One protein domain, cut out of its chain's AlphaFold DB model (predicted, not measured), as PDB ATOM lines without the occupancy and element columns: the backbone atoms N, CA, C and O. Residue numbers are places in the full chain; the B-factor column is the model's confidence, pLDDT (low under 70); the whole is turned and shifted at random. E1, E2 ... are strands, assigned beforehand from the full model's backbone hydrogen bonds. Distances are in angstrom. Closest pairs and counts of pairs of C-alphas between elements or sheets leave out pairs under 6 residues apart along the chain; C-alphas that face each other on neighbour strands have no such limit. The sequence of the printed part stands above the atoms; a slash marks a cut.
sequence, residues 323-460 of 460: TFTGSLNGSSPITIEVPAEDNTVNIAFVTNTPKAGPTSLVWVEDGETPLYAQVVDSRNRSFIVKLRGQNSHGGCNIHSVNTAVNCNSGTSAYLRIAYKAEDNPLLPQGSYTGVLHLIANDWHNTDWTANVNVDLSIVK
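This is residues 323 to 460 of the 460 residues of an uncharacterized protein of Enterobacter sp. AM17-18 (UniProt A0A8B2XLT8). This is a long, narrow, nearly closed barrel of strands, with E1 and E2 near each other at its seam without being neighbours in the sheet. Long loops 351 to 368 and 394 to 412 meet where residues 362 to 363 pair, parallel, with 403 to 404. The printed part has 138 residues, no named helix and eight strands, E1 to E8, in one mixed, branched, strongly twisted sheet; the class is all strand, with under half of the residues in named elements. It is compact, radius of gyration of the C-alphas 14.9 A, and elongated, spanning 46 by 26 by 22 A.

Edge strand E1, residues 323 to 329, is parallel to E8, residues 449 to 459; N 326 and O 453 are 3.0 A apart. The closest C-alphas of E1 and edge strand E2, residues 334 to 338, are Leu 328 and Ile 334, 5.6 A. E2 is antiparallel to E6, residues 413 to 419 (N 336 to O 415, 2.8 A). Edge strand E3, residues 347 to 350, is antiparallel to E7, residues 431 to 442 (N 350 to O 439, 2.9 A). E4, residues 369 to 377, E5, residues 382 to 393, and E6 form a meander, each the antiparallel neighbour of the one before (N 371 to O 387, 2.9 A; N 390 to O 416, 2.9 A). With E7 antiparallel to E4 (N 376 to O 433, 2.8 A), they form a Greek key, its first and fourth strands neighbours. E3 and E4 lie on one side of E7, and E8, its hairpin partner, on the other (N 436 to O 454, 2.9 A).

E1 begins at C-alpha 323 (-25.244, -19.067, -18.383). E4 measures 24.8 A, E5 34.1 A, E7 35.0 A and E8 31.6 A. E8 ends at C-alpha 459 (-39.753, 1.408, -11.795).

The C-alphas farthest apart, of Arg 379 and Asn 408, are 48.9 A apart. The printed part has no cut; links E3 to E4, E5 to E6 and E6 to E7 are long. No printed residue is under 70 in pLDDT.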
ATOM      1  N   THR A 323     -24.580 -20.363 -18.544       97.06
ATOM      2  CA  THR A 323     -25.244 -19.067 -18.383       97.06
ATOM      3  C   THR A 323     -26.280 -19.183 -17.271       97.06
ATOM      4  O   THR A 323     -27.123 -20.079 -17.307       97.06
ATOM      5  N   PHE A 324     -26.218 -18.276 -16.303       98.00
ATOM      6  CA  PHE A 324     -27.196 -18.116 -15.232       98.00
ATOM      7  C   PHE A 324     -27.980 -16.830 -15.473       98.00
ATOM      8  O   PHE A 324     -27.387 -15.805 -15.808       98.00
ATOM      9  N   THR A 325     -29.295 -16.870 -15.276       97.50
ATOM     10  CA  THR A 325     -30.158 -15.699 -15.453       97.50
ATOM     11  C   THR A 325     -31.061 -15.529 -14.241       97.50
ATOM     12  O   THR A 325     -31.593 -16.506 -13.714       97.50
ATOM     13  N   GLY A 326     -31.252 -14.288 -13.810       97.31
ATOM     14  CA  GLY A 326     -32.276 -13.906 -12.843       97.31
ATOM     15  C   GLY A 326     -32.907 -12.577 -13.232       97.31
ATOM     16  O   GLY A 326     -32.383 -11.869 -14.087       97.31
ATOM     17  N   SER A 327     -34.022 -12.218 -12.601       97.12
ATOM     18  CA  SER A 327     -34.734 -10.978 -12.920       97.12
ATOM     19  C   SER A 327     -34.922 -10.117 -11.675       97.12
ATOM     20  O   SER A 327     -35.425 -10.583 -10.651       97.12
ATOM     21  N   LEU A 328     -34.547  -8.846 -11.777       96.50
ATOM     22  CA  LEU A 328     -34.831  -7.814 -10.790       96.50
ATOM     23  C   LEU A 328     -36.085  -7.056 -11.230       96.50
ATOM     24  O   LEU A 328     -36.060  -6.307 -12.206       96.50
ATOM     25  N   ASN A 329     -37.176  -7.236 -10.483       93.06
ATOM     26  CA  ASN A 329     -38.457  -6.582 -10.735       93.06
ATOM     27  C   ASN A 329     -38.751  -5.556  -9.629       93.06
ATOM     28  O   ASN A 329     -38.986  -5.916  -8.475       93.06
ATOM     29  N   GLY A 330     -38.753  -4.271  -9.981       85.25
ATOM     30  CA  GLY A 330     -38.991  -3.172  -9.047       85.25
ATOM     31  C   GLY A 330     -37.780  -2.870  -8.158       85.25
ATOM     32  O   GLY A 330     -36.691  -2.600  -8.655       85.25
ATOM     33  N   SER A 331     -37.981  -2.845  -6.838       78.56
ATOM     34  CA  SER A 331     -36.972  -2.423  -5.848       78.56
ATOM     35  C   SER A 331     -36.516  -3.532  -4.892       78.56
ATOM     36  O   SER A 331     -35.630  -3.306  -4.061       78.56
ATOM     37  N   SER A 332     -37.100  -4.728  -5.000       87.38
ATOM     38  CA  SER A 332     -36.685  -5.891  -4.216       87.38
ATOM     39  C   SER A 332     -35.356  -6.435  -4.746       87.38
ATOM     40  O   SER A 332     -35.238  -6.651  -5.954       87.38
ATOM     41  N   PRO A 333     -34.356  -6.676  -3.879       93.06
ATOM     42  CA  PRO A 333     -33.122  -7.327  -4.296       93.06
ATOM     43  C   PRO A 333     -33.388  -8.723  -4.869       93.06
ATOM     44  O   PRO A 333     -34.247  -9.450  -4.369       93.06
ATOM     45  N   ILE A 334     -32.607  -9.113  -5.871       96.94
ATOM     46  CA  ILE A 334     -32.557 -10.479  -6.400       96.94
ATOM     47  C   ILE A 334     -31.310 -11.182  -5.863       96.94
ATOM     48  O   ILE A 334     -30.280 -10.547  -5.635       96.94
ATOM     49  N   THR A 335     -31.405 -12.497  -5.660       97.06
ATOM     50  CA  THR A 335     -30.253 -13.370  -5.414       97.06
ATOM     51  C   THR A 335     -30.183 -14.427  -6.510       97.06
ATOM     52  O   THR A 335     -31.189 -15.081  -6.777       97.06
ATOM     53  N   ILE A 336     -29.018 -14.595  -7.135       97.81
ATOM     54  CA  ILE A 336     -28.743 -15.657  -8.108       97.81
ATOM     55  C   ILE A 336     -27.689 -16.583  -7.515       97.81
ATOM     56  O   ILE A 336     -26.593 -16.140  -7.172       97.81
ATOM     57  N   GLU A 337     -28.027 -17.863  -7.391       96.88
ATOM     58  CA  GLU A 337     -27.069 -18.900  -7.024       96.88
ATOM     59  C   GLU A 337     -26.276 -19.337  -8.256       96.88
ATOM     60  O   GLU A 337     -26.846 -19.709  -9.284       96.88
ATOM     61  N   VAL A 338     -24.956 -19.328  -8.121       96.75
ATOM     62  CA  VAL A 338     -24.040 -20.046  -8.995       96.75
ATOM     63  C   VAL A 338     -23.489 -21.219  -8.188       96.75
ATOM     64  O   VAL A 338     -22.684 -21.006  -7.272       96.75
ATOM     65  N   PRO A 339     -23.961 -22.449  -8.465       94.25
ATOM     66  CA  PRO A 339     -23.584 -23.610  -7.684       94.25
ATOM     67  C   PRO A 339     -22.092 -23.880  -7.840       94.25
ATOM     68  O   PRO A 339     -21.526 -23.734  -8.925       94.25
ATOM     69  N   ALA A 340     -21.468 -24.298  -6.745       88.75
ATOM     70  CA  ALA A 340     -20.127 -24.848  -6.820       88.75
ATOM     71  C   ALA A 340     -20.171 -26.223  -7.494       88.75
ATOM     72  O   ALA A 340     -20.998 -27.070  -7.153       88.75
ATOM     73  N   GLU A 341     -19.260 -26.449  -8.431       87.50
ATOM     74  CA  GLU A 341     -19.138 -27.692  -9.184       87.50
ATOM     75  C   GLU A 341     -17.665 -28.071  -9.291       87.50
ATOM     76  O   GLU A 341     -16.815 -27.215  -9.525       87.50
ATOM     77  N   ASP A 342     -17.344 -29.353  -9.116       81.19
ATOM     78  CA  ASP A 342     -15.957 -29.827  -9.124       81.19
ATOM     79  C   ASP A 342     -15.034 -28.921  -8.264       81.19
ATOM     80  O   ASP A 342     -15.331 -28.625  -7.107       81.19
ATOM     81  N   ASN A 343     -13.927 -28.444  -8.843       82.69
ATOM     82  CA  ASN A 343     -12.947 -27.543  -8.231       82.69
ATOM     83  C   ASN A 343     -13.284 -26.042  -8.410       82.69
ATOM     84  O   ASN A 343     -12.372 -25.218  -8.368       82.69
ATOM     85  N   THR A 344     -14.546 -25.663  -8.653       89.56
ATOM     86  CA  THR A 344     -14.980 -24.253  -8.748       89.56
ATOM     87  C   THR A 344     -15.755 -23.850  -7.496       89.56
ATOM     88  O   THR A 344     -16.988 -23.844  -7.472       89.56
ATOM     89  N   VAL A 345     -15.022 -23.579  -6.419       91.25
ATOM     90  CA  VAL A 345     -15.577 -23.329  -5.075       91.25
ATOM     91  C   VAL A 345     -15.362 -21.890  -4.591       91.25
ATOM     92  O   VAL A 345     -15.847 -21.524  -3.524       91.25
ATOM     93  N   ASN A 346     -14.664 -21.060  -5.372       94.31
ATOM     94  CA  ASN A 346     -14.310 -19.678  -5.052       94.31
ATOM     95  C   ASN A 346     -14.751 -18.732  -6.172       94.31
ATOM     96  O   ASN A 346     -13.972 -17.919  -6.677       94.31
ATOM     97  N   ILE A 347     -16.018 -18.862  -6.563       96.38
ATOM     98  CA  ILE A 347     -16.608 -18.109  -7.667       96.38
ATOM     99  C   ILE A 347     -16.922 -16.675  -7.232       96.38
ATOM    100  O   ILE A 347     -17.555 -16.454  -6.201       96.38
ATOM    101  N   ALA A 348     -16.534 -15.691  -8.034       97.69
ATOM    102  CA  ALA A 348     -16.946 -14.304  -7.859       97.69
ATOM    103  C   ALA A 348     -17.248 -13.643  -9.205       97.69
ATOM    104  O   ALA A 348     -16.973 -14.210 -10.266       97.69
ATOM    105  N   PHE A 349     -17.843 -12.452  -9.163       98.44
ATOM    106  CA  PHE A 349     -18.428 -11.825 -10.343       98.44
ATOM    107  C   PHE A 349     -17.687 -10.549 -10.726       98.44
ATOM    108  O   PHE A 349     -17.407  -9.693  -9.892       98.44
ATOM    109  N   VAL A 350     -17.395 -10.411 -12.012       98.25
ATOM    110  CA  VAL A 350     -16.728  -9.243 -12.597       98.25
ATOM    111  C   VAL A 350     -17.494  -8.763 -13.822       98.25
ATOM    112  O   VAL A 350     -18.380  -9.449 -14.325       98.25
ATOM    113  N   THR A 351     -17.161  -7.584 -14.325       97.38
ATOM    114  CA  THR A 351     -17.672  -7.049 -15.590       97.38
ATOM    115  C   THR A 351     -16.594  -7.110 -16.671       97.38
ATOM    116  O   THR A 351     -15.400  -7.189 -16.380       97.38
ATOM    117  N   ASN A 352     -16.994  -7.030 -17.941       93.94
ATOM    118  CA  ASN A 352     -16.051  -6.930 -19.063       93.94
ATOM    119  C   ASN A 352     -15.444  -5.519 -19.238       93.94
ATOM    120  O   ASN A 352     -14.548  -5.321 -20.056       93.94
ATOM    121  N   THR A 353     -15.925  -4.522 -18.485       94.25
ATOM    122  CA  THR A 353     -15.471  -3.129 -18.567       94.25
ATOM    123  C   THR A 353     -15.475  -2.438 -17.201       94.25
ATOM    124  O   THR A 353     -16.445  -2.590 -16.448       94.25
ATOM    125  N   PRO A 354     -14.463  -1.598 -16.897       95.44
ATOM    126  CA  PRO A 354     -14.409  -0.833 -15.650       95.44
ATOM    127  C   PRO A 354     -15.533   0.207 -15.528       95.44
ATOM    128  O   PRO A 354     -15.807   0.702 -14.441       95.44
ATOM    129  N   LYS A 355     -16.206   0.550 -16.638       94.62
ATOM    130  CA  LYS A 355     -17.379   1.439 -16.620       94.62
ATOM    131  C   LYS A 355     -18.607   0.785 -15.983       94.62
ATOM    132  O   LYS A 355     -19.476   1.503 -15.505       94.62
ATOM    133  N   ALA A 356     -18.687  -0.545 -16.017       96.69
ATOM    134  CA  ALA A 356     -19.816  -1.310 -15.497       96.69
ATOM    135  C   ALA A 356     -19.574  -1.829 -14.072       96.69
ATOM    136  O   ALA A 356     -20.537  -2.068 -13.351       96.69
ATOM    137  N   GLY A 357     -18.317  -1.997 -13.657       97.75
ATOM    138  CA  GLY A 357     -17.963  -2.625 -12.386       97.75
ATOM    139  C   GLY A 357     -16.496  -3.073 -12.338       97.75
ATOM    140  O   GLY A 357     -15.717  -2.710 -13.224       97.75
ATOM    141  N   PRO A 358     -16.094  -3.840 -11.311       97.88
ATOM    142  CA  PRO A 358     -14.750  -4.404 -11.215       97.88
ATOM    143  C   PRO A 358     -14.501  -5.453 -12.306       97.88
ATOM    144  O   PRO A 358     -15.351  -6.299 -12.565       97.88
ATOM    145  N   THR A 359     -13.307  -5.444 -12.900       96.69
ATOM    146  CA  THR A 359     -12.916  -6.363 -13.991       96.69
ATOM    147  C   THR A 359     -11.977  -7.487 -13.544       96.69
ATOM    148  O   THR A 359     -11.484  -8.251 -14.369       96.69
ATOM    149  N   SER A 360     -11.680  -7.577 -12.249       96.62
ATOM    150  CA  SER A 360     -10.783  -8.580 -11.671       96.62
ATOM    151  C   SER A 360     -11.300  -9.051 -10.321       96.62
ATOM    152  O   SER A 360     -11.893  -8.271  -9.570       96.62
ATOM    153  N   LEU A 361     -11.050 -10.320 -10.003       97.75
ATOM    154  CA  LEU A 361     -11.364 -10.868  -8.689       97.75
ATOM    155  C   LEU A 361     -10.430 -10.277  -7.625       97.75
ATOM    156  O   LEU A 361      -9.292  -9.906  -7.922       97.75
ATOM    157  N   VAL A 362     -10.900 -10.254  -6.383       97.06
ATOM    158  CA  VAL A 362     -10.105  -9.951  -5.185       97.06
ATOM    159  C   VAL A 362     -10.304 -11.052  -4.150       97.06
ATOM    160  O   VAL A 362     -11.335 -11.725  -4.142       97.06
ATOM    161  N   TRP A 363      -9.312 -11.255  -3.284       95.75
ATOM    162  CA  TRP A 363      -9.424 -12.212  -2.189       95.75
ATOM    163  C   TRP A 363      -9.871 -11.494  -0.922       95.75
ATOM    164  O   TRP A 363      -9.096 -10.723  -0.362       95.75
ATOM    165  N   VAL A 364     -11.095 -11.782  -0.476       90.88
ATOM    166  CA  VAL A 364     -11.726 -11.218   0.732       90.88
ATOM    167  C   VAL A 364     -11.719  -9.683   0.771       90.88
ATOM    168  O   VAL A 364     -10.829  -9.058   1.344       90.88
ATOM    169  N   GLU A 365     -12.764  -9.070   0.221       93.75
ATOM    170  CA  GLU A 365     -13.027  -7.638   0.352       93.75
ATOM    171  C   GLU A 365     -14.480  -7.402   0.787       93.75
ATOM    172  O   GLU A 365     -15.435  -7.868   0.165       93.75
ATOM    173  N   ASP A 366     -14.659  -6.671   1.882       92.12
ATOM    174  CA  ASP A 366     -15.983  -6.336   2.394       92.12
ATOM    175  C   ASP A 366     -16.540  -5.088   1.711       92.12
ATOM    176  O   ASP A 366     -15.812  -4.158   1.367       92.12
ATOM    177  N   GLY A 367     -17.864  -5.034   1.587       91.38
ATOM    178  CA  GLY A 367     -18.566  -3.839   1.141       91.38
ATOM    179  C   GLY A 367     -19.583  -4.104   0.046       91.38
ATOM    180  O   GLY A 367     -19.861  -5.234  -0.348       91.38
ATOM    181  N   GLU A 368     -20.178  -3.018  -0.418       95.12
ATOM    182  CA  GLU A 368     -21.147  -3.019  -1.502       95.12
ATOM    183  C   GLU A 368     -20.495  -2.448  -2.758       95.12
ATOM    184  O   GLU A 368     -19.925  -1.354  -2.738       95.12
ATOM    185  N   THR A 369     -20.569  -3.188  -3.862       97.88
ATOM    186  CA  THR A 369     -19.967  -2.784  -5.129       97.88
ATOM    187  C   THR A 369     -20.977  -2.014  -5.977       97.88
ATOM    188  O   THR A 369     -22.052  -2.543  -6.271       97.88
ATOM    189  N   PRO A 370     -20.656  -0.793  -6.440       98.12
ATOM    190  CA  PRO A 370     -21.477  -0.119  -7.431       98.12
ATOM    191  C   PRO A 370     -21.323  -0.800  -8.795       98.12
ATOM    192  O   PRO A 370     -20.213  -0.943  -9.308       98.12
ATOM    193  N   LEU A 371     -22.447  -1.183  -9.392       98.69
ATOM    194  CA  LEU A 371     -22.528  -1.740 -10.741       98.69
ATOM    195  C   LEU A 371     -23.359  -0.823 -11.634       98.69
ATOM    196  O   LEU A 371     -24.275  -0.159 -11.150       98.69
ATOM    197  N   TYR A 372     -23.061  -0.784 -12.928       98.19
ATOM    198  CA  TYR A 372     -23.745   0.094 -13.873       98.19
ATOM    199  C   TYR A 372     -24.258  -0.681 -15.078       98.19
ATOM    200  O   TYR A 372     -23.508  -1.419 -15.715       98.19
ATOM    201  N   ALA A 373     -25.529  -0.471 -15.410       97.12
ATOM    202  CA  ALA A 373     -26.184  -1.100 -16.549       97.12
ATOM    203  C   ALA A 373     -26.941  -0.061 -17.375       97.12
ATOM    204  O   ALA A 373     -27.475   0.913 -16.833       97.12
ATOM    205  N   GLN A 374     -26.992  -0.273 -18.691       96.69
ATOM    206  CA  GLN A 374     -27.859   0.515 -19.555       96.69
ATOM    207  C   GLN A 374     -29.297   0.013 -19.431       96.69
ATOM    208  O   GLN A 374     -29.556  -1.186 -19.503       96.69
ATOM    209  N   VAL A 375     -30.234   0.944 -19.293       97.06
ATOM    210  CA  VAL A 375     -31.669   0.677 -19.355       97.06
ATOM    211  C   VAL A 375     -32.336   1.629 -20.332       97.06
ATOM    212  O   VAL A 375     -31.864   2.745 -20.558       97.06
ATOM    213  N   VAL A 376     -33.447   1.190 -20.901       96.31
ATOM    214  CA  VAL A 376     -34.208   1.914 -21.913       96.31
ATOM    215  C   VAL A 376     -35.647   2.068 -21.442       96.31
ATOM    216  O   VAL A 376     -36.213   1.151 -20.852       96.31
ATOM    217  N   ASP A 377     -36.226   3.248 -21.651       95.12
ATOM    218  CA  ASP A 377     -37.643   3.495 -21.366       95.12
ATOM    219  C   ASP A 377     -38.546   3.185 -22.571       95.12
ATOM    220  O   ASP A 377     -38.086   2.946 -23.687       95.12
ATOM    221  N   SER A 378     -39.863   3.275 -22.383       90.44
ATOM    222  CA  SER A 378     -40.852   3.048 -23.450       90.44
ATOM    223  C   SER A 378     -40.772   4.022 -24.637       90.44
ATOM    224  O   SER A 378     -41.497   3.858 -25.616       90.44
ATOM    225  N   ARG A 379     -39.918   5.050 -24.566       89.62
ATOM    226  CA  ARG A 379     -39.675   6.044 -25.623       89.62
ATOM    227  C   ARG A 379     -38.307   5.864 -26.279       89.62
ATOM    228  O   ARG A 379     -37.824   6.790 -26.945       89.62
ATOM    229  N   ASN A 380     -37.661   4.714 -26.080       90.44
ATOM    230  CA  ASN A 380     -36.328   4.421 -26.599       90.44
ATOM    231  C   ASN A 380     -35.306   5.485 -26.155       90.44
ATOM    232  O   ASN A 380     -34.506   6.002 -26.948       90.44
ATOM    233  N   ARG A 381     -35.415   5.952 -24.904       92.06
ATOM    234  CA  ARG A 381     -34.401   6.793 -24.261       92.06
ATOM    235  C   ARG A 381     -33.549   5.907 -23.369       92.06
ATOM    236  O   ARG A 381     -34.081   5.225 -22.498       92.06
ATOM    237  N   SER A 382     -32.244   5.981 -23.575       92.81
ATOM    238  CA  SER A 382     -31.273   5.160 -22.861       92.81
ATOM    239  C   SER A 382     -30.659   5.924 -21.701       92.81
ATOM    240  O   SER A 382     -30.306   7.098 -21.827       92.81
ATOM    241  N   PHE A 383     -30.523   5.235 -20.578       95.81
ATOM    242  CA  PHE A 383     -29.975   5.745 -19.331       95.81
ATOM    243  C   PHE A 383     -29.000   4.727 -18.759       95.81
ATOM    244  O   PHE A 383     -29.115   3.534 -19.022       95.81
ATOM    245  N   ILE A 384     -28.059   5.198 -17.948       96.81
ATOM    246  CA  ILE A 384     -27.229   4.323 -17.124       96.81
ATOM    247  C   ILE A 384     -27.784   4.372 -15.706       96.81
ATOM    248  O   ILE A 384     -27.923   5.460 -15.144       96.81
ATOM    249  N   VAL A 385     -28.096   3.208 -15.141       97.25
ATOM    250  CA  VAL A 385     -28.503   3.077 -13.739       97.25
ATOM    251  C   VAL A 385     -27.372   2.504 -12.910       97.25
ATOM    252  O   VAL A 385     -26.648   1.617 -13.358       97.25
ATOM    253  N   LYS A 386     -27.248   3.011 -11.688       98.19
ATOM    254  CA  LYS A 386     -26.405   2.462 -10.636       98.19
ATOM    255  C   LYS A 386     -27.190   1.409  -9.854       98.19
ATOM    256  O   LYS A 386     -28.310   1.661  -9.403       98.19
ATOM    257  N   LEU A 387     -26.576   0.250  -9.686       98.38
ATOM    258  CA  LEU A 387     -27.047  -0.896  -8.922       98.38
ATOM    259  C   LEU A 387     -26.067  -1.168  -7.776       98.38
ATOM    260  O   LEU A 387     -24.882  -0.836  -7.858       98.38
ATOM    261  N   ARG A 388     -26.571  -1.789  -6.715       97.88
ATOM    262  CA  ARG A 388     -25.795  -2.256  -5.567       97.88
ATOM    263  C   ARG A 388     -25.569  -3.755  -5.717       97.88
ATOM    264  O   ARG A 388     -26.543  -4.501  -5.810       97.88
ATOM    265  N   GLY A 389     -24.312  -4.176  -5.802       98.06
ATOM    266  CA  GLY A 389     -23.910  -5.565  -6.009       98.06
ATOM    267  C   GLY A 389     -23.108  -6.114  -4.837       98.06
ATOM    268  O   GLY A 389     -22.233  -5.435  -4.302       98.06
ATOM    269  N   GLN A 390     -23.394  -7.352  -4.453       97.50
ATOM    270  CA  GLN A 390     -22.689  -8.068  -3.393       97.50
ATOM    271  C   GLN A 390     -22.566  -9.554  -3.738       97.50
ATOM    272  O   GLN A 390     -23.358 -10.085  -4.519       97.50
ATOM    273  N   ASN A 391     -21.598 -10.228  -3.126       96.56
ATOM    274  CA  ASN A 391     -21.410 -11.672  -3.221       96.56
ATOM    275  C   ASN A 391     -21.421 -12.303  -1.821       96.56
ATOM    276  O   ASN A 391     -21.081 -11.656  -0.834       96.56
ATOM    277  N   SER A 392     -21.797 -13.569  -1.713       94.31
ATOM    278  CA  SER A 392     -21.550 -14.384  -0.521       94.31
ATOM    279  C   SER A 392     -21.385 -15.843  -0.915       94.31
ATOM    280  O   SER A 392     -22.023 -16.285  -1.866       94.31
ATOM    281  N   HIS A 393     -20.618 -16.601  -0.138       93.75
ATOM    282  CA  HIS A 393     -20.397 -18.030  -0.363       93.75
ATOM    283  C   HIS A 393     -21.014 -18.835   0.765       93.75
ATOM    284  O   HIS A 393     -20.711 -18.573   1.927       93.75
ATOM    285  N   GLY A 394     -21.863 -19.811   0.444       86.75
ATOM    286  CA  GLY A 394     -22.507 -20.644   1.464       86.75
ATOM    287  C   GLY A 394     -23.148 -19.818   2.594       86.75
ATOM    288  O   GLY A 394     -23.931 -18.904   2.342       86.75
ATOM    289  N   GLY A 395     -22.798 -20.130   3.843       82.75
ATOM    290  CA  GLY A 395     -23.229 -19.413   5.048       82.75
ATOM    291  C   GLY A 395     -22.292 -18.292   5.516       82.75
ATOM    292  O   GLY A 395     -22.405 -17.875   6.668       82.75
ATOM    293  N   CYS A 396     -21.346 -17.844   4.687       87.25
ATOM    294  CA  CYS A 396     -20.405 -16.782   5.042       87.25
ATOM    295  C   CYS A 396     -21.007 -15.376   4.938       87.25
ATOM    296  O   CYS A 396     -22.118 -15.170   4.442       87.25
ATOM    297  N   ASN A 397     -20.241 -14.402   5.440       89.25
ATOM    298  CA  ASN A 397     -20.586 -12.988   5.377       89.25
ATOM    299  C   ASN A 397     -20.747 -12.500   3.931       89.25
ATOM    300  O   ASN A 397     -20.312 -13.125   2.963       89.25
ATOM    301  N   ILE A 398     -21.411 -11.355   3.810       93.19
ATOM    302  CA  ILE A 398     -21.621 -10.677   2.537       93.19
ATOM    303  C   ILE A 398     -20.402  -9.808   2.232       93.19
ATOM    304  O   ILE A 398     -19.983  -9.012   3.071       93.19
ATOM    305  N   HIS A 399     -19.888  -9.935   1.017       95.75
ATOM    306  CA  HIS A 399     -18.688  -9.285   0.514       95.75
ATOM    307  C   HIS A 399     -18.984  -8.477  -0.756       95.75
ATOM    308  O   HIS A 399     -20.094  -8.519  -1.307       95.75
ATOM    309  N   SER A 400     -17.969  -7.765  -1.246       97.25
ATOM    310  CA  SER A 400     -18.012  -7.108  -2.551       97.25
ATOM    311  C   SER A 400     -18.238  -8.130  -3.678       97.25
ATOM    312  O   SER A 400     -17.942  -9.321  -3.548       97.25
ATOM    313  N   VAL A 401     -18.792  -7.687  -4.809       97.88
ATOM    314  CA  VAL A 401     -19.275  -8.587  -5.873       97.88
ATOM    315  C   VAL A 401     -18.165  -9.452  -6.502       97.88
ATOM    316  O   VAL A 401     -18.406 -10.593  -6.897       97.88
ATOM    317  N   ASN A 402     -16.939  -8.926  -6.552       98.06
ATOM    318  CA  ASN A 402     -15.755  -9.565  -7.128       98.06
ATOM    319  C   ASN A 402     -14.895 -10.297  -6.088       98.06
ATOM    320  O   ASN A 402     -13.794 -10.744  -6.414       98.06
ATOM    321  N   THR A 403     -15.388 -10.436  -4.854       96.56
ATOM    322  CA  THR A 403     -14.688 -11.170  -3.800       96.56
ATOM    323  C   THR A 403     -14.835 -12.669  -3.976       96.56
ATOM    324  O   THR A 403     -15.945 -13.200  -3.923       96.56
ATOM    325  N   ALA A 404     -13.697 -13.342  -4.112       94.69
ATOM    326  CA  ALA A 404     -13.554 -14.771  -3.904       94.69
ATOM    327  C   ALA A 404     -13.136 -15.044  -2.451       94.69
ATOM    328  O   ALA A 404     -12.298 -14.336  -1.886       94.69
ATOM    329  N   VAL A 405     -13.723 -16.072  -1.840       91.75
ATOM    330  CA  VAL A 405     -13.410 -16.486  -0.467       91.75
ATOM    331  C   VAL A 405     -13.692 -17.975  -0.284       91.75
ATOM    332  O   VAL A 405     -14.538 -18.546  -0.972       91.75
ATOM    333  N   ASN A 406     -12.978 -18.610   0.646       87.75
ATOM    334  CA  ASN A 406     -13.295 -19.950   1.135       87.75
ATOM    335  C   ASN A 406     -14.305 -19.863   2.277       87.75
ATOM    336  O   ASN A 406     -14.030 -19.223   3.293       87.75
ATOM    337  N   CYS A 407     -15.437 -20.552   2.141       84.44
ATOM    338  CA  CYS A 407     -16.413 -20.668   3.212       84.44
ATOM    339  C   CYS A 407     -16.444 -22.081   3.799       84.44
ATOM    340  O   CYS A 407     -16.436 -23.071   3.074       84.44
ATOM    341  N   ASN A 408     -16.508 -22.176   5.131       80.69
ATOM    342  CA  ASN A 408     -16.568 -23.464   5.827       80.69
ATOM    343  C   ASN A 408     -17.954 -24.131   5.732       80.69
ATOM    344  O   ASN A 408     -18.068 -25.336   5.941       80.69
ATOM    345  N   SER A 409     -19.011 -23.363   5.451       81.62
ATOM    346  CA  SER A 409     -20.403 -23.824   5.413       81.62
ATOM    347  C   SER A 409     -21.019 -23.628   4.026       81.62
ATOM    348  O   SER A 409     -21.847 -22.748   3.819       81.62
ATOM    349  N   GLY A 410     -20.638 -24.481   3.075       82.19
ATOM    350  CA  GLY A 410     -21.108 -24.428   1.686       82.19
ATOM    351  C   GLY A 410     -20.195 -23.602   0.780       82.19
ATOM    352  O   GLY A 410     -19.438 -22.761   1.250       82.19
ATOM    353  N   THR A 411     -20.248 -23.874  -0.522       87.06
ATOM    354  CA  THR A 411     -19.280 -23.354  -1.505       87.06
ATOM    355  C   THR A 411     -19.926 -22.634  -2.688       87.06
ATOM    356  O   THR A 411     -19.228 -21.923  -3.404       87.06
ATOM    357  N   SER A 412     -21.243 -22.770  -2.888       94.12
ATOM    358  CA  SER A 412     -21.976 -22.007  -3.906       94.12
ATOM    359  C   SER A 412     -21.810 -20.505  -3.684       94.12
ATOM    360  O   SER A 412     -21.862 -20.036  -2.542       94.12
ATOM    361  N   ALA A 413     -21.661 -19.758  -4.777       96.25
ATOM    362  CA  ALA A 413     -21.648 -18.303  -4.760       96.25
ATOM    363  C   ALA A 413     -23.065 -17.759  -4.968       96.25
ATOM    364  O   ALA A 413     -23.827 -18.262  -5.792       96.25
ATOM    365  N   TYR A 414     -23.412 -16.702  -4.244       96.75
ATOM    366  CA  TYR A 414     -24.720 -16.061  -4.296       96.75
ATOM    367  C   TYR A 414     -24.545 -14.587  -4.653       96.75
ATOM    368  O   TYR A 414     -24.195 -13.763  -3.806       96.75
ATOM    369  N   LEU A 415     -24.820 -14.255  -5.913       98.00
ATOM    370  CA  LEU A 415     -24.849 -12.879  -6.393       98.00
ATOM    371  C   LEU A 415     -26.107 -12.189  -5.869       98.00
ATOM    372  O   LEU A 415     -27.211 -12.636  -6.168       98.00
ATOM    373  N   ARG A 416     -25.959 -11.066  -5.168       97.38
ATOM    374  CA  ARG A 416     -27.078 -10.212  -4.752       97.38
ATOM    375  C   ARG A 416     -27.025  -8.879  -5.476       97.38
ATOM    376  O   ARG A 416     -26.028  -8.170  -5.366       97.38
ATOM    377  N   ILE A 417     -28.104  -8.525  -6.170       98.31
ATOM    378  CA  ILE A 417     -28.241  -7.242  -6.868       98.31
ATOM    379  C   ILE A 417     -29.468  -6.504  -6.349       98.31
ATOM    380  O   ILE A 417     -30.549  -7.084  -6.240       98.31
ATOM    381  N   ALA A 418     -29.319  -5.212  -6.072       97.25
ATOM    382  CA  ALA A 418     -30.415  -4.337  -5.687       97.25
ATOM    383  C   ALA A 418     -30.409  -3.033  -6.489       97.25
ATOM    384  O   ALA A 418     -29.364  -2.433  -6.743       97.25
ATOM    385  N   TYR A 419     -31.606  -2.558  -6.825       97.50
ATOM    386  CA  TYR A 419     -31.830  -1.210  -7.328       97.50
ATOM    387  C   TYR A 419     -32.373  -0.326  -6.204       97.50
ATOM    388  O   TYR A 419     -33.308  -0.706  -5.494       97.50
ATOM    389  N   LYS A 420     -31.804   0.873  -6.059       96.19
ATOM    390  CA  LYS A 420     -32.286   1.902  -5.134       96.19
ATOM    391  C   LYS A 420     -32.480   3.211  -5.893       96.19
ATOM    392  O   LYS A 420     -31.559   3.723  -6.528       96.19
ATOM    393  N   ALA A 421     -33.690   3.766  -5.817       95.12
ATOM    394  CA  ALA A 421     -34.034   5.008  -6.508       95.12
ATOM    395  C   ALA A 421     -33.189   6.208  -6.032       95.12
ATOM    396  O   ALA A 421     -32.875   7.087  -6.833       95.12
ATOM    397  N   GLU A 422     -32.788   6.212  -4.755       95.75
ATOM    398  CA  GLU A 422     -31.933   7.239  -4.137       95.75
ATOM    399  C   GLU A 422     -30.526   7.316  -4.753       95.75
ATOM    400  O   GLU A 422     -29.962   8.403  -4.843       95.75
ATOM    401  N   ASP A 423     -29.997   6.202  -5.268       96.81
ATOM    402  CA  ASP A 423     -28.694   6.167  -5.947       96.81
ATOM    403  C   ASP A 423     -28.752   6.732  -7.372       96.81
ATOM    404  O   ASP A 423     -27.719   6.957  -8.005       96.81
ATOM    405  N   ASN A 424     -29.961   6.941  -7.895       97.19
ATOM    406  CA  ASN A 424     -30.219   7.288  -9.287       97.19
ATOM    407  C   ASN A 424     -31.014   8.596  -9.414       97.19
ATOM    408  O   ASN A 424     -31.994   8.621 -10.158       97.19
ATOM    409  N   PRO A 425     -30.655   9.705  -8.734       96.50
ATOM    410  CA  PRO A 425     -31.518  10.884  -8.603       96.50
ATOM    411  C   PRO A 425     -31.902  11.520  -9.948       96.50
ATOM    412  O   PRO A 425     -33.024  12.004 -10.082       96.50
ATOM    413  N   LEU A 426     -31.034  11.429 -10.963       95.25
ATOM    414  CA  LEU A 426     -31.237  12.006 -12.299       95.25
ATOM    415  C   LEU A 426     -32.083  11.148 -13.252       95.25
ATOM    416  O   LEU A 426     -32.479  11.631 -14.312       95.25
ATOM    417  N   LEU A 427     -32.371   9.889 -12.908       96.12
ATOM    418  CA  LEU A 427     -33.248   9.046 -13.720       96.12
ATOM    419  C   LEU A 427     -34.689   9.603 -13.657       96.12
ATOM    420  O   LEU A 427     -35.204   9.797 -12.554       96.12
ATOM    421  N   PRO A 428     -35.365   9.899 -14.779       96.00
ATOM    422  CA  PRO A 428     -36.745  10.386 -14.738       96.00
ATOM    423  C   PRO A 428     -37.717   9.371 -14.112       96.00
ATOM    424  O   PRO A 428     -37.426   8.179 -14.050       96.00
ATOM    425  N   GLN A 429     -38.894   9.823 -13.681       95.19
ATOM    426  CA  GLN A 429     -39.976   8.917 -13.270       95.19
ATOM    427  C   GLN A 429     -40.442   8.069 -14.461       95.19
ATOM    428  O   GLN A 429     -40.576   8.593 -15.574       95.19
ATOM    429  N   GLY A 430     -40.681   6.778 -14.231       94.88
ATOM    430  CA  GLY A 430     -41.137   5.856 -15.272       94.88
ATOM    431  C   GLY A 430     -40.627   4.424 -15.121       94.88
ATOM    432  O   GLY A 430     -40.030   4.057 -14.109       94.88
ATOM    433  N   SER A 431     -40.873   3.630 -16.163       95.50
ATOM    434  CA  SER A 431     -40.460   2.227 -16.252       95.50
ATOM    435  C   SER A 431     -39.318   2.052 -17.244       95.50
ATOM    436  O   SER A 431     -39.308   2.683 -18.304       95.50
ATOM    437  N   TYR A 432     -38.390   1.163 -16.903       96.81
ATOM    438  CA  TYR A 432     -37.155   0.939 -17.638       96.81
ATOM    439  C   TYR A 432     -36.838  -0.550 -17.737       96.81
ATOM    440  O   TYR A 432     -37.010  -1.286 -16.763       96.81
ATOM    441  N   THR A 433     -36.320  -0.970 -18.887       97.12
ATOM    442  CA  THR A 433     -35.861  -2.341 -19.134       97.12
ATOM    443  C   THR A 433     -34.398  -2.371 -19.549       97.12
ATOM    444  O   THR A 433     -33.946  -1.484 -20.271       97.12
ATOM    445  N   GLY A 434     -33.652  -3.387 -19.136       96.81
ATOM    446  CA  GLY A 434     -32.267  -3.596 -19.560       96.81
ATOM    447  C   GLY A 434     -31.703  -4.886 -18.986       96.81
ATOM    448  O   GLY A 434     -32.441  -5.660 -18.384       96.81
ATOM    449  N   VAL A 435     -30.401  -5.100 -19.139       97.56
ATOM    450  CA  VAL A 435     -29.711  -6.273 -18.591       97.56
ATOM    451  C   VAL A 435     -28.398  -5.822 -17.962       97.56
ATOM    452  O   VAL A 435     -27.647  -5.033 -18.539       97.56
ATOM    453  N   LEU A 436     -28.125  -6.302 -16.751       98.00
ATOM    454  CA  LEU A 436     -26.792  -6.249 -16.160       98.00
ATOM    455  C   LEU A 436     -26.079  -7.563 -16.487       98.00
ATOM    456  O   LEU A 436     -26.476  -8.620 -15.996       98.00
ATOM    457  N   HIS A 437     -25.007  -7.483 -17.270       97.62
ATOM    458  CA  HIS A 437     -24.152  -8.632 -17.542       97.62
ATOM    459  C   HIS A 437     -22.984  -8.699 -16.559       97.62
ATOM    460  O   HIS A 437     -22.250  -7.729 -16.366       97.62
ATOM    461  N   LEU A 438     -22.773  -9.880 -15.988       98.50
ATOM    462  CA  LEU A 438     -21.639 -10.226 -15.141       98.50
ATOM    463  C   LEU A 438     -20.984 -11.527 -15.622       98.50
ATOM    464  O   LEU A 438     -21.609 -12.377 -16.257       98.50
ATOM    465  N   ILE A 439     -19.694 -11.648 -15.349       98.38
ATOM    466  CA  ILE A 439     -18.864 -12.808 -15.650       98.38
ATOM    467  C   ILE A 439     -18.529 -13.461 -14.318       98.38
ATOM    468  O   ILE A 439     -17.875 -12.846 -13.475       98.38
ATOM    469  N   ALA A 440     -18.965 -14.701 -14.129       98.12
ATOM    470  CA  ALA A 440     -18.535 -15.517 -13.007       98.12
ATOM    471  C   ALA A 440     -17.187 -16.158 -13.347       98.12
ATOM    472  O   ALA A 440     -17.071 -16.845 -14.359       98.12
ATOM    473  N   ASN A 441     -16.186 -15.953 -12.498       97.19
ATOM    474  CA  ASN A 441     -14.883 -16.609 -12.583       97.19
ATOM    475  C   ASN A 441     -14.567 -17.277 -11.250       97.19
ATOM    476  O   ASN A 441     -14.934 -16.754 -10.199       97.19
ATOM    477  N   ASP A 442     -13.832 -18.381 -11.296       96.19
ATOM    478  CA  ASP A 442     -13.259 -18.987 -10.099       96.19
ATOM    479  C   ASP A 442     -11.836 -18.466  -9.852       96.19
ATOM    480  O   ASP A 442     -11.081 -18.201 -10.793       96.19
ATOM    481  N   TRP A 443     -11.476 -18.299  -8.578       95.75
ATOM    482  CA  TRP A 443     -10.156 -17.816  -8.173       95.75
ATOM    483  C   TRP A 443      -9.019 -18.810  -8.452       95.75
ATOM    484  O   TRP A 443      -7.917 -18.395  -8.812       95.75
ATOM    485  N   HIS A 444      -9.261 -20.112  -8.284       93.94
ATOM    486  CA  HIS A 444      -8.243 -21.154  -8.441       93.94
ATOM    487  C   HIS A 444      -8.325 -21.846  -9.801       93.94
ATOM    488  O   HIS A 444      -7.297 -22.098 -10.429       93.94
ATOM    489  N   ASN A 445      -9.533 -22.133 -10.282       93.81
ATOM    490  CA  ASN A 445      -9.760 -22.685 -11.608       93.81
ATOM    491  C   ASN A 445      -9.852 -21.557 -12.642       93.81
ATOM    492  O   ASN A 445     -10.933 -21.147 -13.071       93.81
ATOM    493  N   THR A 446      -8.690 -21.056 -13.060       91.50
ATOM    494  CA  THR A 446      -8.587 -19.895 -13.953       91.50
ATOM    495  C   THR A 446      -9.188 -20.120 -15.341       91.50
ATOM    496  O   THR A 446      -9.487 -19.138 -16.022       91.50
ATOM    497  N   ASP A 447      -9.401 -21.370 -15.754       92.00
ATOM    498  CA  ASP A 447      -9.978 -21.719 -17.058       92.00
ATOM    499  C   ASP A 447     -11.513 -21.726 -17.056       92.00
ATOM    500  O   ASP A 447     -12.137 -21.678 -18.119       92.00
ATOM    501  N   TRP A 448     -12.138 -21.762 -15.875       95.19
ATOM    502  CA  TRP A 448     -13.588 -21.756 -15.749       95.19
ATOM    503  C   TRP A 448     -14.155 -20.333 -15.819       95.19
ATOM    504  O   TRP A 448     -13.632 -19.395 -15.212       95.19
ATOM    505  N   THR A 449     -15.250 -20.184 -16.564       97.38
ATOM    506  CA  THR A 449     -16.051 -18.959 -16.625       97.38
ATOM    507  C   THR A 449     -17.510 -19.287 -16.927       97.38
ATOM    508  O   THR A 449     -17.805 -20.266 -17.621       97.38
ATOM    509  N   ALA A 450     -18.426 -18.445 -16.464       97.75
ATOM    510  CA  ALA A 450     -19.837 -18.496 -16.824       97.75
ATOM    511  C   ALA A 450     -20.412 -17.086 -17.011       97.75
ATOM    512  O   ALA A 450     -19.917 -16.112 -16.443       97.75
ATOM    513  N   ASN A 451     -21.472 -16.979 -17.808       98.19
ATOM    514  CA  ASN A 451     -22.269 -15.761 -17.900       98.19
ATOM    515  C   ASN A 451     -23.271 -15.699 -16.746       98.19
ATOM    516  O   ASN A 451     -23.882 -16.709 -16.398       98.19
ATOM    517  N   VAL A 452     -23.475 -14.509 -16.187       98.38
ATOM    518  CA  VAL A 452     -24.526 -14.225 -15.207       98.38
ATOM    519  C   VAL A 452     -25.266 -12.969 -15.654       98.38
ATOM    520  O   VAL A 452     -24.715 -11.872 -15.616       98.38
ATOM    521  N   ASN A 453     -26.507 -13.134 -16.097       98.06
ATOM    522  CA  ASN A 453     -27.338 -12.057 -16.621       98.06
ATOM    523  C   ASN A 453     -28.441 -11.715 -15.619       98.06
ATOM    524  O   ASN A 453     -29.129 -12.601 -15.108       98.06
ATOM    525  N   VAL A 454     -28.617 -10.426 -15.335       98.25
ATOM    526  CA  VAL A 454     -29.718  -9.937 -14.502       98.25
ATOM    527  C   VAL A 454     -30.634  -9.075 -15.351       98.25
ATOM    528  O   VAL A 454     -30.291  -7.935 -15.662       98.25
ATOM    529  N   ASP A 455     -31.799  -9.612 -15.701       97.62
ATOM    530  CA  ASP A 455     -32.835  -8.879 -16.420       97.62
ATOM    531  C   ASP A 455     -33.412  -7.805 -15.497       97.62
ATOM    532  O   ASP A 455     -33.858  -8.083 -14.381       97.62
ATOM    533  N   LEU A 456     -33.391  -6.558 -15.948       97.56
ATOM    534  CA  LEU A 456     -33.819  -5.399 -15.181       97.56
ATOM    535  C   LEU A 456     -35.200  -4.960 -15.657       97.56
ATOM    536  O   LEU A 456     -35.374  -4.593 -16.817       97.56
ATOM    537  N   SER A 457     -36.157  -4.926 -14.735       96.50
ATOM    538  CA  SER A 457     -37.453  -4.268 -14.890       96.50
ATOM    539  C   SER A 457     -37.608  -3.269 -13.747       96.50
ATOM    540  O   SER A 457     -38.048  -3.599 -12.643       96.50
ATOM    541  N   ILE A 458     -37.148  -2.043 -13.986       94.56
ATOM    542  CA  ILE A 458     -37.029  -0.994 -12.971       94.56
ATOM    543  C   ILE A 458     -38.212  -0.038 -13.080       94.56
ATOM    544  O   ILE A 458     -38.560   0.421 -14.166       94.56
ATOM    545  N   VAL A 459     -38.780   0.320 -11.929       93.19
ATOM    546  CA  VAL A 459     -39.753   1.408 -11.795       93.19
ATOM    547  C   VAL A 459     -39.168   2.432 -10.833       93.19
ATOM    548  O   VAL A 459     -38.757   2.068  -9.727       93.19
ATOM    549  N   LYS A 460     -39.090   3.691 -11.268       89.81
ATOM    550  CA  LYS A 460     -38.628   4.806 -10.439       89.81
ATOM    551  C   LYS A 460     -39.733   5.812 -10.193       89.81
ATOM    552  O   LYS A 460     -40.387   6.197 -11.191       89.81
TER     553      LYS A 460